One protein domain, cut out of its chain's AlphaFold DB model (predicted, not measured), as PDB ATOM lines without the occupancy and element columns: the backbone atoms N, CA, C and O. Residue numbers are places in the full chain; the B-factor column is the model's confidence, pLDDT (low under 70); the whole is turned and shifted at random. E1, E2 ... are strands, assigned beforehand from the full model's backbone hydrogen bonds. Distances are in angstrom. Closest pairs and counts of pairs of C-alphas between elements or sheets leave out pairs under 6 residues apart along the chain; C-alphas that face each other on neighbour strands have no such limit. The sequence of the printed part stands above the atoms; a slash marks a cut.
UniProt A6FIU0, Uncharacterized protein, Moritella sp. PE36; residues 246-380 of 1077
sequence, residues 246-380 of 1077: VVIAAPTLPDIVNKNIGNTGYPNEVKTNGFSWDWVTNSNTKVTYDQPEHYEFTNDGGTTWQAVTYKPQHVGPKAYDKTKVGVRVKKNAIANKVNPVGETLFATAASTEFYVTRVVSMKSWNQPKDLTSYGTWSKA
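This is residues 246 to 380 of the 1077 residues of an uncharacterized protein of Moritella sp. PE36 (UniProt A6FIU0). There is little regular structure: two small two-stranded hairpins, E1 with E2 and E3 with E4, near each other in a mass of loops, with the short strand E5 away from both. Long loops, residues 257 to 273 and 330 to 358, reach the two ends of an elongated outline, 51 by 29 by 25 A. The 135 printed residues hold no named helix and five strands in order E1 to E5; the class is all strand, with only 21 residues in named elements. The whole is compact, radius of gyration of the C-alphas 15.1 A.

E1, residues 252 to 256, and E2, residues 274 to 278, form an antiparallel hairpin; N 255 and O 276 are 2.9 A apart. E3, residues 295 to 298, and E4, residues 326 to 329, form another; N 298 and O 326 are 2.9 A apart. E5, residues 359 to 361, pairs with no named strand.

E1, 12.8 A long, begins at C-alpha 252 (178.058, 146.637, 177.427); E2 spans 13.8 A. E5 ends at C-alpha 361 (199.525, 140.837, 161.119).

The printed part has no cut. Its four links are long. Residues 259 to 270, among others, have pLDDT under 70.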
ATOM      1  N   VAL A 246     169.948 163.394 173.278       55.44
ATOM      2  CA  VAL A 246     169.901 162.052 172.672       55.44
ATOM      3  C   VAL A 246     171.101 161.243 173.180       55.44
ATOM      4  O   VAL A 246     172.055 160.989 172.450       55.44
ATOM      5  N   VAL A 247     171.085 160.844 174.455       65.88
ATOM      6  CA  VAL A 247     172.156 160.006 175.016       65.88
ATOM      7  C   VAL A 247     172.123 158.637 174.339       65.88
ATOM      8  O   VAL A 247     171.129 157.912 174.414       65.88
ATOM      9  N   ILE A 248     173.217 158.273 173.672       83.75
ATOM     10  CA  ILE A 248     173.470 156.893 173.258       83.75
ATOM     11  C   ILE A 248     174.262 156.250 174.391       83.75
ATOM     12  O   ILE A 248     175.414 156.619 174.620       83.75
ATOM     13  N   ALA A 249     173.622 155.320 175.097       86.56
ATOM     14  CA  ALA A 249     174.232 154.601 176.208       86.56
ATOM     15  C   ALA A 249     175.533 153.901 175.785       86.56
ATOM     16  O   ALA A 249     175.678 153.474 174.633       86.56
ATOM     17  N   ALA A 250     176.454 153.760 176.736       90.25
ATOM     18  CA  ALA A 250     177.711 153.063 176.504       90.25
ATOM     19  C   ALA A 250     177.467 151.607 176.053       90.25
ATOM     20  O   ALA A 250     176.492 150.979 176.480       90.25
ATOM     21  N   PRO A 251     178.363 151.034 175.228       94.88
ATOM     22  CA  PRO A 251     178.383 149.596 174.977       94.88
ATOM     23  C   PRO A 251     178.471 148.787 176.278       94.88
ATOM     24  O   PRO A 251     178.971 149.274 177.293       94.88
ATOM     25  N   THR A 252     178.016 147.536 176.258       94.12
ATOM     26  CA  THR A 252     178.058 146.637 177.427       94.12
ATOM     27  C   THR A 252     179.019 145.465 177.215       94.12
ATOM     28  O   THR A 252     179.595 145.326 176.142       94.12
ATOM     29  N   LEU A 253     179.221 144.646 178.256       92.88
ATOM     30  CA  LEU A 253     180.071 143.442 178.256       92.88
ATOM     31  C   LEU A 253     181.478 143.647 177.637       92.88
ATOM     32  O   LEU A 253     181.781 143.048 176.605       92.88
ATOM     33  N   PRO A 254     182.353 144.470 178.253       94.44
ATOM     34  CA  PRO A 254     183.738 144.603 177.810       94.44
ATOM     35  C   PRO A 254     184.475 143.271 177.976       94.44
ATOM     36  O   PRO A 254     184.587 142.753 179.087       94.44
ATOM     37  N   ASP A 255     185.022 142.753 176.882       94.00
ATOM     38  CA  ASP A 255     185.832 141.535 176.866       94.00
ATOM     39  C   ASP A 255     187.154 141.779 176.130       94.00
ATOM     40  O   ASP A 255     187.191 142.447 175.093       94.00
ATOM     41  N   ILE A 256     188.251 141.240 176.667       91.38
ATOM     42  CA  ILE A 256     189.577 141.316 176.049       91.38
ATOM     43  C   ILE A 256     189.947 139.908 175.574       91.38
ATOM     44  O   ILE A 256     190.414 139.048 176.332       91.38
ATOM     45  N   VAL A 257     189.736 139.691 174.277       86.94
ATOM     46  CA  VAL A 257     189.774 138.402 173.583       86.94
ATOM     47  C   VAL A 257     191.218 137.999 173.265       86.94
ATOM     48  O   VAL A 257     191.678 138.026 172.123       86.94
ATOM     49  N   ASN A 258     191.953 137.615 174.305       76.44
ATOM     50  CA  ASN A 258     193.375 137.275 174.249       76.44
ATOM     51  C   ASN A 258     193.626 135.767 174.084       76.44
ATOM     52  O   ASN A 258     194.078 135.078 175.007       76.44
ATOM     53  N   LYS A 259     193.378 135.238 172.880       65.81
ATOM     54  CA  LYS A 259     193.705 133.841 172.557       65.81
ATOM     55  C   LYS A 259     195.218 133.640 172.438       65.81
ATOM     56  O   LYS A 259     195.913 134.425 171.803       65.81
ATOM     57  N   ASN A 260     195.726 132.574 173.057       61.12
ATOM     58  CA  ASN A 260     197.136 132.206 172.968       61.12
ATOM     59  C   ASN A 260     197.443 131.662 171.558       61.12
ATOM     60  O   ASN A 260     196.796 130.718 171.102       61.12
ATOM     61  N   ILE A 261     198.406 132.285 170.872       59.62
ATOM     62  CA  ILE A 261     198.868 131.903 169.526       59.62
ATOM     63  C   ILE A 261     200.198 131.104 169.594       59.62
ATOM     64  O   ILE A 261     200.691 130.627 168.575       59.62
ATOM     65  N   GLY A 262     200.780 130.911 170.785       55.06
ATOM     66  CA  GLY A 262     202.040 130.192 171.025       55.06
ATOM     67  C   GLY A 262     201.889 128.801 171.661       55.06
ATOM     68  O   GLY A 262     200.791 128.319 171.933       55.06
ATOM     69  N   ASN A 263     203.030 128.148 171.902       52.34
ATOM     70  CA  ASN A 263     203.101 126.853 172.583       52.34
ATOM     71  C   ASN A 263     202.971 127.034 174.111       52.34
ATOM     72  O   ASN A 263     203.543 127.961 174.681       52.34
ATOM     73  N   THR A 264     202.247 126.147 174.796       49.91
ATOM     74  CA  THR A 264     201.739 126.355 176.171       49.91
ATOM     75  C   THR A 264     202.784 126.247 177.296       49.91
ATOM     76  O   THR A 264     202.415 126.241 178.468       49.91
ATOM     77  N   GLY A 265     204.076 126.155 176.964       49.88
ATOM     78  CA  GLY A 265     205.172 125.898 177.908       49.88
ATOM     79  C   GLY A 265     206.181 127.035 178.125       49.88
ATOM     80  O   GLY A 265     207.107 126.844 178.907       49.88
ATOM     81  N   TYR A 266     206.039 128.190 177.460       49.31
ATOM     82  CA  TYR A 266     206.989 129.312 177.563       49.31
ATOM     83  C   TYR A 266     206.328 130.606 178.081       49.31
ATOM     84  O   TYR A 266     205.188 130.892 177.720       49.31
ATOM     85  N   PRO A 267     207.025 131.419 178.908       42.59
ATOM     86  CA  PRO A 267     206.403 132.473 179.724       42.59
ATOM     87  C   PRO A 267     206.006 133.768 178.987       42.59
ATOM     88  O   PRO A 267     205.494 134.681 179.627       42.59
ATOM     89  N   ASN A 268     206.220 133.869 177.671       48.78
ATOM     90  CA  ASN A 268     205.980 135.089 176.890       48.78
ATOM     91  C   ASN A 268     204.915 134.837 175.809       48.78
ATOM     92  O   ASN A 268     205.232 134.586 174.646       48.78
ATOM     93  N   GLU A 269     203.643 134.858 176.207       55.25
ATOM     94  CA  GLU A 269     202.509 134.548 175.331       55.25
ATOM     95  C   GLU A 269     202.262 135.641 174.273       55.25
ATOM     96  O   GLU A 269     202.000 136.795 174.612       55.25
ATOM     97  N   VAL A 270     202.245 135.282 172.983       59.53
ATOM     98  CA  VAL A 270     201.801 136.201 171.917       59.53
ATOM     99  C   VAL A 270     200.273 136.300 171.952       59.53
ATOM    100  O   VAL A 270     199.571 135.407 171.472       59.53
ATOM    101  N   LYS A 271     199.770 137.381 172.558       75.50
ATOM    102  CA  LYS A 271     198.348 137.759 172.596       75.50
ATOM    103  C   LYS A 271     198.020 138.787 171.512       75.50
ATOM    104  O   LYS A 271     198.917 139.457 171.006       75.50
ATOM    105  N   THR A 272     196.741 138.941 171.182       81.44
ATOM    106  CA  THR A 272     196.257 139.815 170.098       81.44
ATOM    107  C   THR A 272     195.710 141.165 170.542       81.44
ATOM    108  O   THR A 272     195.461 141.993 169.672       81.44
ATOM    109  N   ASN A 273     195.507 141.414 171.841       89.94
ATOM    110  CA  ASN A 273     194.895 142.647 172.355       89.94
ATOM    111  C   ASN A 273     193.578 143.004 171.635       89.94
ATOM    112  O   ASN A 273     193.330 144.163 171.294       89.94
ATOM    113  N   GLY A 274     192.746 141.996 171.357       91.69
ATOM    114  CA  GLY A 274     191.422 142.199 170.778       91.69
ATOM    115  C   GLY A 274     190.438 142.689 171.834       91.69
ATOM    116  O   GLY A 274     190.194 141.975 172.800       91.69
ATOM    117  N   PHE A 275     189.849 143.869 171.658       94.62
ATOM    118  CA  PHE A 275     188.784 144.383 172.520       94.62
ATOM    119  C   PHE A 275     187.411 144.149 171.875       94.62
ATOM    120  O   PHE A 275     187.231 144.371 170.677       94.62
ATOM    121  N   SER A 276     186.450 143.669 172.660       94.62
ATOM    122  CA  SER A 276     185.087 143.334 172.243       94.62
ATOM    123  C   SER A 276     184.066 143.881 173.248       94.62
ATOM    124  O   SER A 276     184.393 144.161 174.399       94.62
ATOM    125  N   TRP A 277     182.834 144.065 172.782       95.06
ATOM    126  CA  TRP A 277     181.707 144.676 173.497       95.06
ATOM    127  C   TRP A 277     180.379 144.096 172.984       95.06
ATOM    128  O   TRP A 277     180.377 143.274 172.071       95.06
ATOM    129  N   ASP A 278     179.238 144.542 173.493       95.06
ATOM    130  CA  ASP A 278     177.917 144.277 172.912       95.06
ATOM    131  C   ASP A 278     177.414 145.446 172.062       95.06
ATOM    132  O   ASP A 278     177.614 146.619 172.388       95.06
ATOM    133  N   TRP A 279     176.731 145.116 170.964       94.94
ATOM    134  CA  TRP A 279     176.133 146.098 170.059       94.94
ATOM    135  C   TRP A 279     175.070 146.945 170.770       94.94
ATOM    136  O   TRP A 279     174.248 146.438 171.533       94.94
ATOM    137  N   VAL A 280     175.061 148.249 170.496       94.19
ATOM    138  CA  VAL A 280     174.191 149.211 171.182       94.19
ATOM    139  C   VAL A 280     172.894 149.368 170.403       94.19
ATOM    140  O   VAL A 280     172.909 149.679 169.217       94.19
ATOM    141  N   THR A 281     171.756 149.228 171.082       90.69
ATOM    142  CA  THR A 281     170.452 149.651 170.548       90.69
ATOM    143  C   THR A 281     169.995 150.893 171.295       90.69
ATOM    144  O   THR A 281     169.803 150.848 172.509       90.69
ATOM    145  N   ASN A 282     169.798 152.008 170.591       83.88
ATOM    146  CA  ASN A 282     169.261 153.217 171.203       83.88
ATOM    147  C   ASN A 282     167.797 152.977 171.612       83.88
ATOM    148  O   ASN A 282     166.925 152.717 170.779       83.88
ATOM    149  N   SER A 283     167.521 153.061 172.912       74.25
ATOM    150  CA  SER A 283     166.210 152.769 173.498       74.25
ATOM    151  C   SER A 283     165.111 153.741 173.054       74.25
ATOM    152  O   SER A 283     163.951 153.327 172.981       74.25
ATOM    153  N   ASN A 284     165.470 154.984 172.716       71.12
ATOM    154  CA  ASN A 284     164.553 156.047 172.309       71.12
ATOM    155  C   ASN A 284     164.239 155.981 170.808       71.12
ATOM    156  O   ASN A 284     163.071 155.996 170.426       71.12
ATOM    157  N   THR A 285     165.261 155.857 169.955       76.12
ATOM    158  CA  THR A 285     165.103 155.876 168.487       76.12
ATOM    159  C   THR A 285     164.912 154.492 167.860       76.12
ATOM    160  O   THR A 285     164.610 154.400 166.673       76.12
ATOM    161  N   LYS A 286     165.105 153.413 168.633       81.69
ATOM    162  CA  LYS A 286     165.128 152.005 168.177       81.69
ATOM    163  C   LYS A 286     166.172 151.704 167.093       81.69
ATOM    164  O   LYS A 286     166.100 150.669 166.440       81.69
ATOM    165  N   VAL A 287     167.157 152.586 166.913       85.00
ATOM    166  CA  VAL A 287     168.282 152.369 165.998       85.00
ATOM    167  C   VAL A 287     169.308 151.455 166.663       85.00
ATOM    168  O   VAL A 287     169.797 151.758 167.753       85.00
ATOM    169  N   THR A 288     169.643 150.358 165.989       91.19
ATOM    170  CA  THR A 288     170.715 149.438 166.381       91.19
ATOM    171  C   THR A 288     172.013 149.809 165.670       91.19
ATOM    172  O   THR A 288     172.015 150.045 164.463       91.19
ATOM    173  N   TYR A 289     173.114 149.834 166.416       93.56
ATOM    174  CA  TYR A 289     174.472 149.997 165.915       93.56
ATOM    175  C   TYR A 289     175.173 148.629 165.962       93.56
ATOM    176  O   TYR A 289     175.804 148.281 166.954       93.56
ATOM    177  N   ASP A 290     175.017 147.828 164.905       93.31
ATOM    178  CA  ASP A 290     175.408 146.405 164.852       93.31
ATOM    179  C   ASP A 290     176.588 146.077 163.916       93.31
ATOM    180  O   ASP A 290     176.887 144.904 163.695       93.31
ATOM    181  N   GLN A 291     177.269 147.098 163.391       94.12
ATOM    182  CA  GLN A 291     178.444 146.969 162.527       94.12
ATOM    183  C   GLN A 291     179.681 147.596 163.189       94.12
ATOM    184  O   GLN A 291     179.530 148.592 163.907       94.12
ATOM    185  N   PRO A 292     180.901 147.075 162.947       92.38
ATOM    186  CA  PRO A 292     182.137 147.646 163.484       92.38
ATOM    187  C   PRO A 292     182.304 149.130 163.133       92.38
ATOM    188  O   PRO A 292     182.632 149.933 164.000       92.38
ATOM    189  N   GLU A 293     181.970 149.521 161.903       94.19
ATOM    190  CA  GLU A 293     182.145 150.878 161.380       94.19
ATOM    191  C   GLU A 293     181.259 151.911 162.087       94.19
ATOM    192  O   GLU A 293     181.482 153.112 161.925       94.19
ATOM    193  N   HIS A 294     180.263 151.490 162.873       95.25
ATOM    194  CA  HIS A 294     179.454 152.379 163.713       95.25
ATOM    195  C   HIS A 294     180.201 152.871 164.969       95.25
ATOM    196  O   HIS A 294     179.671 153.703 165.711       95.25
ATOM    197  N   TYR A 295     181.412 152.369 165.221       96.88
ATOM    198  CA  TYR A 295     182.165 152.598 166.448       96.88
ATOM    199  C   TYR A 295     183.506 153.291 166.208       96.88
ATOM    200  O   TYR A 295     184.104 153.237 165.133       96.88
ATOM    201  N   GLU A 296     183.995 153.917 167.268       96.50
ATOM    202  CA  GLU A 296     185.356 154.423 167.385       96.50
ATOM    203  C   GLU A 296     185.951 153.997 168.733       96.50
ATOM    204  O   GLU A 296     185.230 153.835 169.725       96.50
ATOM    205  N   PHE A 297     187.265 153.782 168.762       96.50
ATOM    206  CA  PHE A 297     188.006 153.329 169.934       96.50
ATOM    207  C   PHE A 297     189.167 154.268 170.282       96.50
ATOM    208  O   PHE A 297     189.684 154.997 169.438       96.50
ATOM    209  N   THR A 298     189.578 154.218 171.544       95.75
ATOM    210  CA  THR A 298     190.751 154.897 172.111       95.75
ATOM    211  C   THR A 298     191.690 153.856 172.712       95.75
ATOM    212  O   THR A 298     191.228 152.842 173.237       95.75
ATOM    213  N   ASN A 299     192.992 154.151 172.728       93.50
ATOM    214  CA  ASN A 299     193.987 153.470 173.562       93.50
ATOM    215  C   ASN A 299     194.824 154.435 174.444       93.50
ATOM    216  O   ASN A 299     195.762 153.996 175.109       93.50
ATOM    217  N   ASP A 300     194.466 155.728 174.505       91.31
ATOM    218  CA  ASP A 300     195.174 156.783 175.256       91.31
ATOM    219  C   ASP A 300     194.329 157.466 176.363       91.31
ATOM    220  O   ASP A 300     194.793 158.375 177.067       91.31
ATOM    221  N   GLY A 301     193.112 156.969 176.604       90.19
ATOM    222  CA  GLY A 301     192.143 157.526 177.555       90.19
ATOM    223  C   GLY A 301     191.161 158.534 176.954       90.19
ATOM    224  O   GLY A 301     190.570 159.306 177.702       90.19
ATOM    225  N   GLY A 302     190.979 158.526 175.633       88.31
ATOM    226  CA  GLY A 302     190.002 159.343 174.915       88.31
ATOM    227  C   GLY A 302     190.549 160.674 174.401       88.31
ATOM    228  O   GLY A 302     189.752 161.537 174.030       88.31
ATOM    229  N   THR A 303     191.875 160.833 174.377       86.88
ATOM    230  CA  THR A 303     192.581 161.981 173.786       86.88
ATOM    231  C   THR A 303     192.524 161.902 172.261       86.88
ATOM    232  O   THR A 303     192.272 162.910 171.603       86.88
ATOM    233  N   THR A 304     192.686 160.700 171.702       89.19
ATOM    234  CA  THR A 304     192.472 160.405 170.282       89.19
ATOM    235  C   THR A 304     191.452 159.282 170.101       89.19
ATOM    236  O   THR A 304     191.272 158.424 170.966       89.19
ATOM    237  N   TRP A 305     190.754 159.314 168.965       92.25
ATOM    238  CA  TRP A 305     189.724 158.343 168.604       92.25
ATOM    239  C   TRP A 305     189.968 157.843 167.186       92.25
ATOM    240  O   TRP A 305     190.205 158.630 166.270       92.25
ATOM    241  N   GLN A 306     189.936 156.526 167.024       92.00
ATOM    242  CA  GLN A 306     190.213 155.821 165.778       92.00
ATOM    243  C   GLN A 306     188.967 155.038 165.371       92.00
ATOM    244  O   GLN A 306     188.299 154.451 166.222       92.00
ATOM    245  N   ALA A 307     188.640 155.014 164.078       93.06
ATOM    246  CA  ALA A 307     187.514 154.225 163.591       93.06
ATOM    247  C   ALA A 307     187.745 152.731 163.874       93.06
ATOM    248  O   ALA A 307     188.828 152.200 163.622       93.06
ATOM    249  N   VAL A 308     186.722 152.050 164.387       93.31
ATOM    250  CA  VAL A 308     186.733 150.591 164.502       93.31
ATOM    251  C   VAL A 308     186.564 149.996 163.104       93.31
ATOM    252  O   VAL A 308     185.678 150.404 162.354       93.31
ATOM    253  N   THR A 309     187.398 149.013 162.762       90.25
ATOM    254  CA  THR A 309     187.333 148.308 161.469       90.25
ATOM    255  C   THR A 309     186.895 146.856 161.609       90.25
ATOM    256  O   THR A 309     186.445 146.264 160.636       90.25
ATOM    257  N   TYR A 310     187.010 146.266 162.804       90.00
ATOM    258  CA  TYR A 310     186.502 144.923 163.072       90.00
ATOM    259  C   TYR A 310     186.149 144.726 164.549       90.00
ATOM    260  O   TYR A 310     186.591 145.477 165.415       90.00
ATOM    261  N   LYS A 311     185.363 143.688 164.852       91.19
ATOM    262  CA  LYS A 311     185.026 143.273 166.216       91.19
ATOM    263  C   LYS A 311     185.326 141.772 166.415       91.19
ATOM    264  O   LYS A 311     184.638 140.957 165.799       91.19
ATOM    265  N   PRO A 312     186.275 141.378 167.290       92.81
ATOM    266  CA  PRO A 312     187.067 142.223 168.190       92.81
ATOM    267  C   PRO A 312     188.039 143.165 167.457       92.81
ATOM    268  O   PRO A 312     188.604 142.797 166.430       92.81
ATOM    269  N   GLN A 313     188.257 144.359 168.009       93.00
ATOM    270  CA  GLN A 313     189.179 145.367 167.475       93.00
ATOM    271  C   GLN A 313     190.571 145.187 168.092       93.00
ATOM    272  O   GLN A 313     190.694 145.161 169.314       93.00
ATOM    273  N   HIS A 314     191.633 145.117 167.284       91.88
ATOM    274  CA  HIS A 314     192.999 145.220 167.811       91.88
ATOM    275  C   HIS A 314     193.260 146.658 168.282       91.88
ATOM    276  O   HIS A 314     193.135 147.587 167.482       91.88
ATOM    277  N   VAL A 315     193.625 146.845 169.556       91.62
ATOM    278  CA  VAL A 315     193.823 148.188 170.149       91.62
ATOM    279  C   VAL A 315     195.281 148.665 170.173       91.62
ATOM    280  O   VAL A 315     195.556 149.774 170.629       91.62
ATOM    281  N   GLY A 316     196.213 147.852 169.669       89.75
ATOM    282  CA  GLY A 316     197.636 148.175 169.545       89.75
ATOM    283  C   GLY A 316     198.575 147.190 170.264       89.75
ATOM    284  O   GLY A 316     198.122 146.272 170.959       89.75
ATOM    285  N   PRO A 317     199.900 147.372 170.118       88.06
ATOM    286  CA  PRO A 317     200.905 146.386 170.520       88.06
ATOM    287  C   PRO A 317     201.331 146.439 171.996       88.06
ATOM    288  O   PRO A 317     202.031 145.537 172.453       88.06
ATOM    289  N   LYS A 318     200.959 147.483 172.747       90.06
ATOM    290  CA  LYS A 318     201.402 147.680 174.138       90.06
ATOM    291  C   LYS A 318     200.481 146.984 175.146       90.06
ATOM    292  O   LYS A 318     199.304 146.759 174.884       90.06
ATOM    293  N   ALA A 319     201.001 146.724 176.345       90.19
ATOM    294  CA  ALA A 319     200.179 146.367 177.500       90.19
ATOM    295  C   ALA A 319     199.493 147.632 178.057       90.19
ATOM    296  O   ALA A 319     200.044 148.319 178.917       90.19
ATOM    297  N   TYR A 320     198.333 147.989 177.503       91.94
ATOM    298  CA  TYR A 320     197.587 149.186 177.905       91.94
ATOM    299  C   TYR A 320     196.902 149.024 179.269       91.94
ATOM    300  O   TYR A 320     196.353 147.971 179.588       91.94
ATOM    301  N   ASP A 321     196.846 150.113 180.036       93.56
ATOM    302  CA  ASP A 321     195.961 150.223 181.197       93.56
ATOM    303  C   ASP A 321     194.488 150.211 180.735       93.56
ATOM    304  O   ASP A 321     194.121 150.887 179.767       93.56
ATOM    305  N   LYS A 322     193.613 149.463 181.419       94.56
ATOM    306  CA  LYS A 322     192.191 149.332 181.043       94.56
ATOM    307  C   LYS A 322     191.404 150.647 181.098       94.56
ATOM    308  O   LYS A 322     190.357 150.748 180.467       94.56
ATOM    309  N   THR A 323     191.889 151.652 181.828       94.25
ATOM    310  CA  THR A 323     191.334 153.019 181.845       94.25
ATOM    311  C   THR A 323     191.683 153.822 180.589       94.25
ATOM    312  O   THR A 323     191.094 154.871 180.341       94.25
ATOM    313  N   LYS A 324     192.642 153.347 179.783       95.25
ATOM    314  CA  LYS A 324     193.093 153.991 178.543       95.25
ATOM    315  C   LYS A 324     192.427 153.424 177.295       95.25
ATOM    316  O   LYS A 324     192.244 154.156 176.319       95.25
ATOM    317  N   VAL A 325     192.010 152.159 177.352       96.69
ATOM    318  CA  VAL A 325     191.283 151.494 176.270       96.69
ATOM    319  C   VAL A 325     189.777 151.622 176.462       96.69
ATOM    320  O   VAL A 325     189.237 151.249 177.505       96.69
ATOM    321  N   GLY A 326     189.089 152.113 175.435       96.56
ATOM    322  CA  GLY A 326     187.638 152.248 175.443       96.56
ATOM    323  C   GLY A 326     187.040 152.355 174.045       96.56
ATOM    324  O   GLY A 326     187.755 152.592 173.074       96.56
ATOM    325  N   VAL A 327     185.728 152.155 173.950       97.38
ATOM    326  CA  VAL A 327     184.965 152.130 172.696       97.38
ATOM    327  C   VAL A 327     183.617 152.832 172.866       97.38
ATOM    328  O   VAL A 327     183.002 152.759 173.933       97.38
ATOM    329  N   ARG A 328     183.149 153.520 171.822       95.81
ATOM    330  CA  ARG A 328     181.846 154.205 171.798       95.81
ATOM    331  C   ARG A 328     181.247 154.233 170.395       95.81
ATOM    332  O   ARG A 328     181.958 154.052 169.410       95.81
ATOM    333  N   VAL A 329     179.941 154.481 170.306       94.88
ATOM    334  CA  VAL A 329     179.271 154.754 169.023       94.88
ATOM    335  C   VAL A 329     179.771 156.100 168.489       94.88
ATOM    336  O   VAL A 329     179.725 157.102 169.212       94.88
ATOM    337  N   LYS A 330     180.252 156.131 167.242       93.31
ATOM    338  CA  LYS A 330     180.779 157.354 166.613       93.31
ATOM    339  C   LYS A 330     179.653 158.351 166.305       93.31
ATOM    340  O   LYS A 330     178.490 157.964 166.157       93.31
ATOM    341  N   LYS A 331     179.987 159.638 166.155       87.62
ATOM    342  CA  LYS A 331     179.025 160.644 165.662       87.62
ATOM    343  C   LYS A 331     178.562 160.269 164.249       87.62
ATOM    344  O   LYS A 331     179.401 159.942 163.413       87.62
ATOM    345  N   ASN A 332     177.259 160.360 163.980       86.56
ATOM    346  CA  ASN A 332     176.644 160.047 162.680       86.56
ATOM    347  C   ASN A 332     177.105 158.672 162.150       86.56
ATOM    348  O   ASN A 332     177.658 158.536 161.059       86.56
ATOM    349  N   ALA A 333     176.932 157.650 162.989       86.56
ATOM    350  CA  ALA A 333     177.449 156.306 162.796       86.56
ATOM    351  C   ALA A 333     176.904 155.612 161.542       86.56
ATOM    352  O   ALA A 333     177.633 154.854 160.904       86.56
ATOM    353  N   ILE A 334     175.642 155.886 161.199       85.38
ATOM    354  CA  ILE A 334     174.919 155.306 160.064       85.38
ATOM    355  C   ILE A 334     174.659 156.410 159.036       85.38
ATOM    356  O   ILE A 334     174.187 157.491 159.386       85.38
ATOM    357  N   ALA A 335     174.923 156.130 157.756       78.00
ATOM    358  CA  ALA A 335     174.659 157.073 156.670       78.00
ATOM    359  C   ALA A 335     173.195 157.559 156.683       78.00
ATOM    360  O   ALA A 335     172.266 156.771 156.873       78.00
ATOM    361  N   ASN A 336     173.000 158.865 156.485       75.00
ATOM    362  CA  ASN A 336     171.698 159.544 156.529       75.00
ATOM    363  C   ASN A 336     170.948 159.423 157.878       75.00
ATOM    364  O   ASN A 336     169.736 159.632 157.929       75.00
ATOM    365  N   LYS A 337     171.645 159.105 158.980       72.56
ATOM    366  CA  LYS A 337     171.108 159.178 160.347       72.56
ATOM    367  C   LYS A 337     172.027 160.013 161.233       72.56
ATOM    368  O   LYS A 337     173.147 159.615 161.544       72.56
ATOM    369  N   VAL A 338     171.521 161.161 161.669       64.75
ATOM    370  CA  VAL A 338     172.217 162.029 162.622       64.75
ATOM    371  C   VAL A 338     172.168 161.387 164.007       64.75
ATOM    372  O   VAL A 338     171.094 161.024 164.492       64.75
ATOM    373  N   ASN A 339     173.324 161.244 164.653       79.44
ATOM    374  CA  ASN A 339     173.408 160.817 166.046       79.44
ATOM    375  C   ASN A 339     174.621 161.463 166.736       79.44
ATOM    376  O   ASN A 339     175.685 161.567 166.118       79.44
ATOM    377  N   PRO A 340     174.508 161.879 168.010       79.31
ATOM    378  CA  PRO A 340     175.655 162.375 168.761       79.31
ATOM    379  C   PRO A 340     176.652 161.246 169.051       79.31
ATOM    380  O   PRO A 340     176.370 160.067 168.834       79.31
ATOM    381  N   VAL A 341     177.828 161.615 169.551       85.81
ATOM    382  CA  VAL A 341     178.808 160.663 170.088       85.81
ATOM    383  C   VAL A 341     178.195 159.918 171.281       85.81
ATOM    384  O   VAL A 341     177.575 160.545 172.140       85.81
ATOM    385  N   GLY A 342     178.360 158.595 171.337       89.62
ATOM    386  CA  GLY A 342     177.881 157.792 172.465       89.62
ATOM    387  C   GLY A 342     178.781 157.843 173.696       89.62
ATOM    388  O   GLY A 342     179.951 158.229 173.632       89.62
ATOM    389  N   GLU A 343     178.246 157.412 174.836       93.12
ATOM    390  CA  GLU A 343     179.045 157.225 176.046       93.12
ATOM    391  C   GLU A 343     180.120 156.142 175.834       93.12
ATOM    392  O   GLU A 343     179.985 155.237 175.004       93.12
ATOM    393  N   THR A 344     181.222 156.240 176.579       95.00
ATOM    394  CA  THR A 344     182.384 155.355 176.408       95.00
ATOM    395  C   THR A 344     182.322 154.149 177.333       95.00
ATOM    396  O   THR A 344     182.319 154.299 178.554       95.00
ATOM    397  N   LEU A 345     182.383 152.951 176.751       96.81
ATOM    398  CA  LEU A 345     182.731 151.737 177.479       96.81
ATOM    399  C   LEU A 345     184.255 151.646 177.590       96.81
ATOM    400  O   LEU A 345     184.929 151.394 176.594       96.81
ATOM    401  N   PHE A 346     184.794 151.809 178.796       96.69
ATOM    402  CA  PHE A 346     186.193 151.483 179.085       96.69
ATOM    403  C   PHE A 346     186.362 149.991 179.391       96.69
ATOM    404  O   PHE A 346     185.457 149.338 179.912       96.69
ATOM    405  N   ALA A 347     187.552 149.452 179.129       95.75
ATOM    406  CA  ALA A 347     187.867 148.040 179.342       95.75
ATOM    407  C   ALA A 347     187.972 147.628 180.830       95.75
ATOM    408  O   ALA A 347     188.296 146.484 181.137       95.75
ATOM    409  N   THR A 348     187.714 148.538 181.777       94.19
ATOM    410  CA  THR A 348     187.956 148.363 183.223       94.19
ATOM    411  C   THR A 348     187.199 147.203 183.868       94.19
ATOM    412  O   THR A 348     187.678 146.665 184.864       94.19
ATOM    413  N   ALA A 349     186.058 146.792 183.308       91.19
ATOM    414  CA  ALA A 349     185.280 145.647 183.790       91.19
ATOM    415  C   ALA A 349     185.622 144.306 183.098       91.19
ATOM    416  O   ALA A 349     185.018 143.288 183.433       91.19
ATOM    417  N   ALA A 350     186.583 144.277 182.164       91.69
ATOM    418  CA  ALA A 350     187.049 143.038 181.543       91.69
ATOM    419  C   ALA A 350     187.888 142.192 182.524       91.69
ATOM    420  O   ALA A 350     188.698 142.714 183.299       91.69
ATOM    421  N   SER A 351     187.714 140.870 182.472       87.25
ATOM    422  CA  SER A 351     188.315 139.911 183.417       87.25
ATOM    423  C   SER A 351     189.802 139.619 183.179       87.25
ATOM    424  O   SER A 351     190.476 139.102 184.068       87.25
ATOM    425  N   THR A 352     190.318 139.954 181.999       88.38
ATOM    426  CA  THR A 352     191.706 139.754 181.554       88.38
ATOM    427  C   THR A 352     192.443 141.093 181.417       88.38
ATOM    428  O   THR A 352     191.838 142.159 181.536       88.38
ATOM    429  N   GLU A 353     193.762 141.056 181.210       89.50
ATOM    430  CA  GLU A 353     194.612 142.239 180.978       89.50
ATOM    431  C   GLU A 353     194.988 142.384 179.492       89.50
ATOM    432  O   GLU A 353     194.884 141.420 178.726       89.50
ATOM    433  N   PHE A 354     195.468 143.564 179.085       89.81
ATOM    434  CA  PHE A 354     196.204 143.739 177.825       89.81
ATOM    435  C   PHE A 354     197.681 143.354 178.010       89.81
ATOM    436  O   PHE A 354     198.250 143.526 179.086       89.81
ATOM    437  N   TYR A 355     198.318 142.854 176.951       86.25
ATOM    438  CA  TYR A 355     199.697 142.348 176.979       86.25
ATOM    439  C   TYR A 355     200.553 143.014 175.897       86.25
ATOM    440  O   TYR A 355     200.051 143.754 175.059       86.25
ATOM    441  N   VAL A 356     201.860 142.747 175.887       84.38
ATOM    442  CA  VAL A 356     202.721 143.162 174.771       84.38
ATOM    443  C   VAL A 356     202.527 142.207 173.586       84.38
ATOM    444  O   VAL A 356     202.943 141.047 173.633       84.38
ATOM    445  N   THR A 357     201.928 142.693 172.499       80.88
ATOM    446  CA  THR A 357     201.818 141.964 171.229       80.88
ATOM    447  C   THR A 357     203.075 142.202 170.397       80.88
ATOM    448  O   THR A 357     203.204 143.209 169.706       80.88
ATOM    449  N   ARG A 358     204.010 141.246 170.433       79.00
ATOM    450  CA  ARG A 358     205.284 141.346 169.697       79.00
ATOM    451  C   ARG A 358     205.163 141.174 168.180       79.00
ATOM    452  O   ARG A 358     206.103 141.515 167.476       79.00
ATOM    453  N   VAL A 359     204.056 140.620 167.677       81.25
ATOM    454  CA  VAL A 359     203.831 140.398 166.239       81.25
ATOM    455  C   VAL A 359     202.383 140.721 165.881       81.25
ATOM    456  O   VAL A 359     201.460 140.098 166.413       81.25
ATOM    457  N   VAL A 360     202.189 141.673 164.970       84.06
ATOM    458  CA  VAL A 360     200.875 142.117 164.473       84.06
ATOM    459  C   VAL A 360     200.789 141.811 162.980       84.06
ATOM    460  O   VAL A 360     201.649 142.237 162.215       84.06
ATOM    461  N   SER A 361     199.769 141.064 162.550       84.31
ATOM    462  CA  SER A 361     199.525 140.837 161.119       84.31
ATOM    463  C   SER A 361     198.878 142.079 160.511       84.31
ATOM    464  O   SER A 361     197.947 142.619 161.105       84.31
ATOM    465  N   MET A 362     199.349 142.526 159.347       85.81
ATOM    466  CA  MET A 362     198.937 143.798 158.750       85.81
ATOM    467  C   MET A 362     198.165 143.604 157.443       85.81
ATOM    468  O   MET A 362     198.374 142.642 156.699       85.81
ATOM    469  N   LYS A 363     197.232 144.521 157.185       85.06
ATOM    470  CA  LYS A 363     196.481 144.648 155.933       85.06
ATOM    471  C   LYS A 363     197.110 145.720 155.041       85.06
ATOM    472  O   LYS A 363     197.383 145.425 153.886       85.06
ATOM    473  N   SER A 364     197.378 146.885 155.622       86.88
ATOM    474  CA  SER A 364     198.165 148.001 155.081       86.88
ATOM    475  C   SER A 364     199.246 148.385 156.101       86.88
ATOM    476  O   SER A 364     199.268 147.839 157.204       86.88
ATOM    477  N   TRP A 365     200.119 149.343 155.794       85.00
ATOM    478  CA  TRP A 365     201.150 149.815 156.729       85.00
ATOM    479  C   TRP A 365     200.604 150.326 158.078       85.00
ATOM    480  O   TRP A 365     201.289 150.212 159.093       85.00
ATOM    481  N   ASN A 366     199.372 150.851 158.112       83.50
ATOM    482  CA  ASN A 366     198.726 151.393 159.314       83.50
ATOM    483  C   ASN A 366     197.492 150.607 159.797       83.50
ATOM    484  O   ASN A 366     197.005 150.883 160.893       83.50
ATOM    485  N   GLN A 367     196.989 149.628 159.034       86.00
ATOM    486  CA  GLN A 367     195.806 148.847 159.402       86.00
ATOM    487  C   GLN A 367     196.180 147.391 159.747       86.00
ATOM    488  O   GLN A 367     196.662 146.668 158.869       86.00
ATOM    489  N   PRO A 368     195.926 146.903 160.978       86.88
ATOM    490  CA  PRO A 368     196.077 145.486 161.308       86.88
ATOM    491  C   PRO A 368     195.056 144.624 160.540       86.88
ATOM    492  O   PRO A 368     194.003 145.107 160.125       86.88
ATOM    493  N   LYS A 369     195.336 143.328 160.361       85.44
ATOM    494  CA  LYS A 369     194.339 142.362 159.867       85.44
ATOM    495  C   LYS A 369     193.208 142.198 160.881       85.44
ATOM    496  O   LYS A 369     193.413 142.279 162.090       85.44
ATOM    497  N   ASP A 370     192.026 141.869 160.377       86.50
ATOM    498  CA  ASP A 370     190.841 141.620 161.195       86.50
ATOM    499  C   ASP A 370     191.062 140.438 162.155       86.50
ATOM    500  O   ASP A 370     191.714 139.454 161.789       86.50
ATOM    501  N   LEU A 371     190.508 140.498 163.370       85.50
ATOM    502  CA  LEU A 371     190.523 139.385 164.326       85.50
ATOM    503  C   LEU A 371     189.262 138.528 164.171       85.50
ATOM    504  O   LEU A 371     188.163 139.048 164.076       85.50
ATOM    505  N   THR A 372     189.376 137.203 164.219       82.69
ATOM    506  CA  THR A 372     188.207 136.316 164.312       82.69
ATOM    507  C   THR A 372     187.440 136.546 165.618       82.69
ATOM    508  O   THR A 372     187.988 137.055 166.597       82.69
ATOM    509  N   SER A 373     186.198 136.060 165.692       80.56
ATOM    510  CA  SER A 373     185.392 136.049 166.927       80.56
ATOM    511  C   SER A 373     186.064 135.352 168.124       80.56
ATOM    512  O   SER A 373     185.645 135.552 169.259       80.56
ATOM    513  N   TYR A 374     187.116 134.560 167.889       76.12
ATOM    514  CA  TYR A 374     187.929 133.910 168.921       76.12
ATOM    515  C   TYR A 374     189.249 134.641 169.214       76.12
ATOM    516  O   TYR A 374     190.127 134.056 169.846       76.12
ATOM    517  N   GLY A 375     189.449 135.863 168.710       77.31
ATOM    518  CA  GLY A 375     190.649 136.668 168.952       77.31
ATOM    519  C   GLY A 375     191.929 136.134 168.303       77.31
ATOM    520  O   GLY A 375     193.018 136.505 168.730       77.31
ATOM    521  N   THR A 376     191.841 135.264 167.290       77.31
ATOM    522  CA  THR A 376     192.986 134.992 166.395       77.31
ATOM    523  C   THR A 376     192.993 136.014 165.272       77.31
ATOM    524  O   THR A 376     191.925 136.474 164.890       77.31
ATOM    525  N   TRP A 377     194.130 136.270 164.632       79.12
ATOM    526  CA  TRP A 377     194.104 136.894 163.307       79.12
ATOM    527  C   TRP A 377     193.202 136.078 162.360       79.12
ATOM    528  O   TRP A 377     193.197 134.838 162.403       79.12
ATOM    529  N   SER A 378     192.391 136.767 161.554       74.31
ATOM    530  CA  SER A 378     191.752 136.199 160.361       74.31
ATOM    531  C   SER A 378     192.834 135.565 159.487       74.31
ATOM    532  O   SER A 378     193.992 135.969 159.587       74.31
ATOM    533  N   LYS A 379     192.495 134.520 158.706       61.09
ATOM    534  CA  LYS A 379     193.484 133.701 157.975       61.09
ATOM    535  C   LYS A 379     194.516 134.605 157.303       61.09
ATOM    536  O   LYS A 379     194.214 135.212 156.279       61.09
ATOM    537  N   ALA A 380     195.717 134.664 157.880       52.53
ATOM    538  CA  ALA A 380     196.833 135.332 157.250       52.53
ATOM    539  C   ALA A 380     197.042 134.610 155.923       52.53
ATOM    540  O   ALA A 380     197.344 133.413 155.899       52.53
TER     541      ALA A 380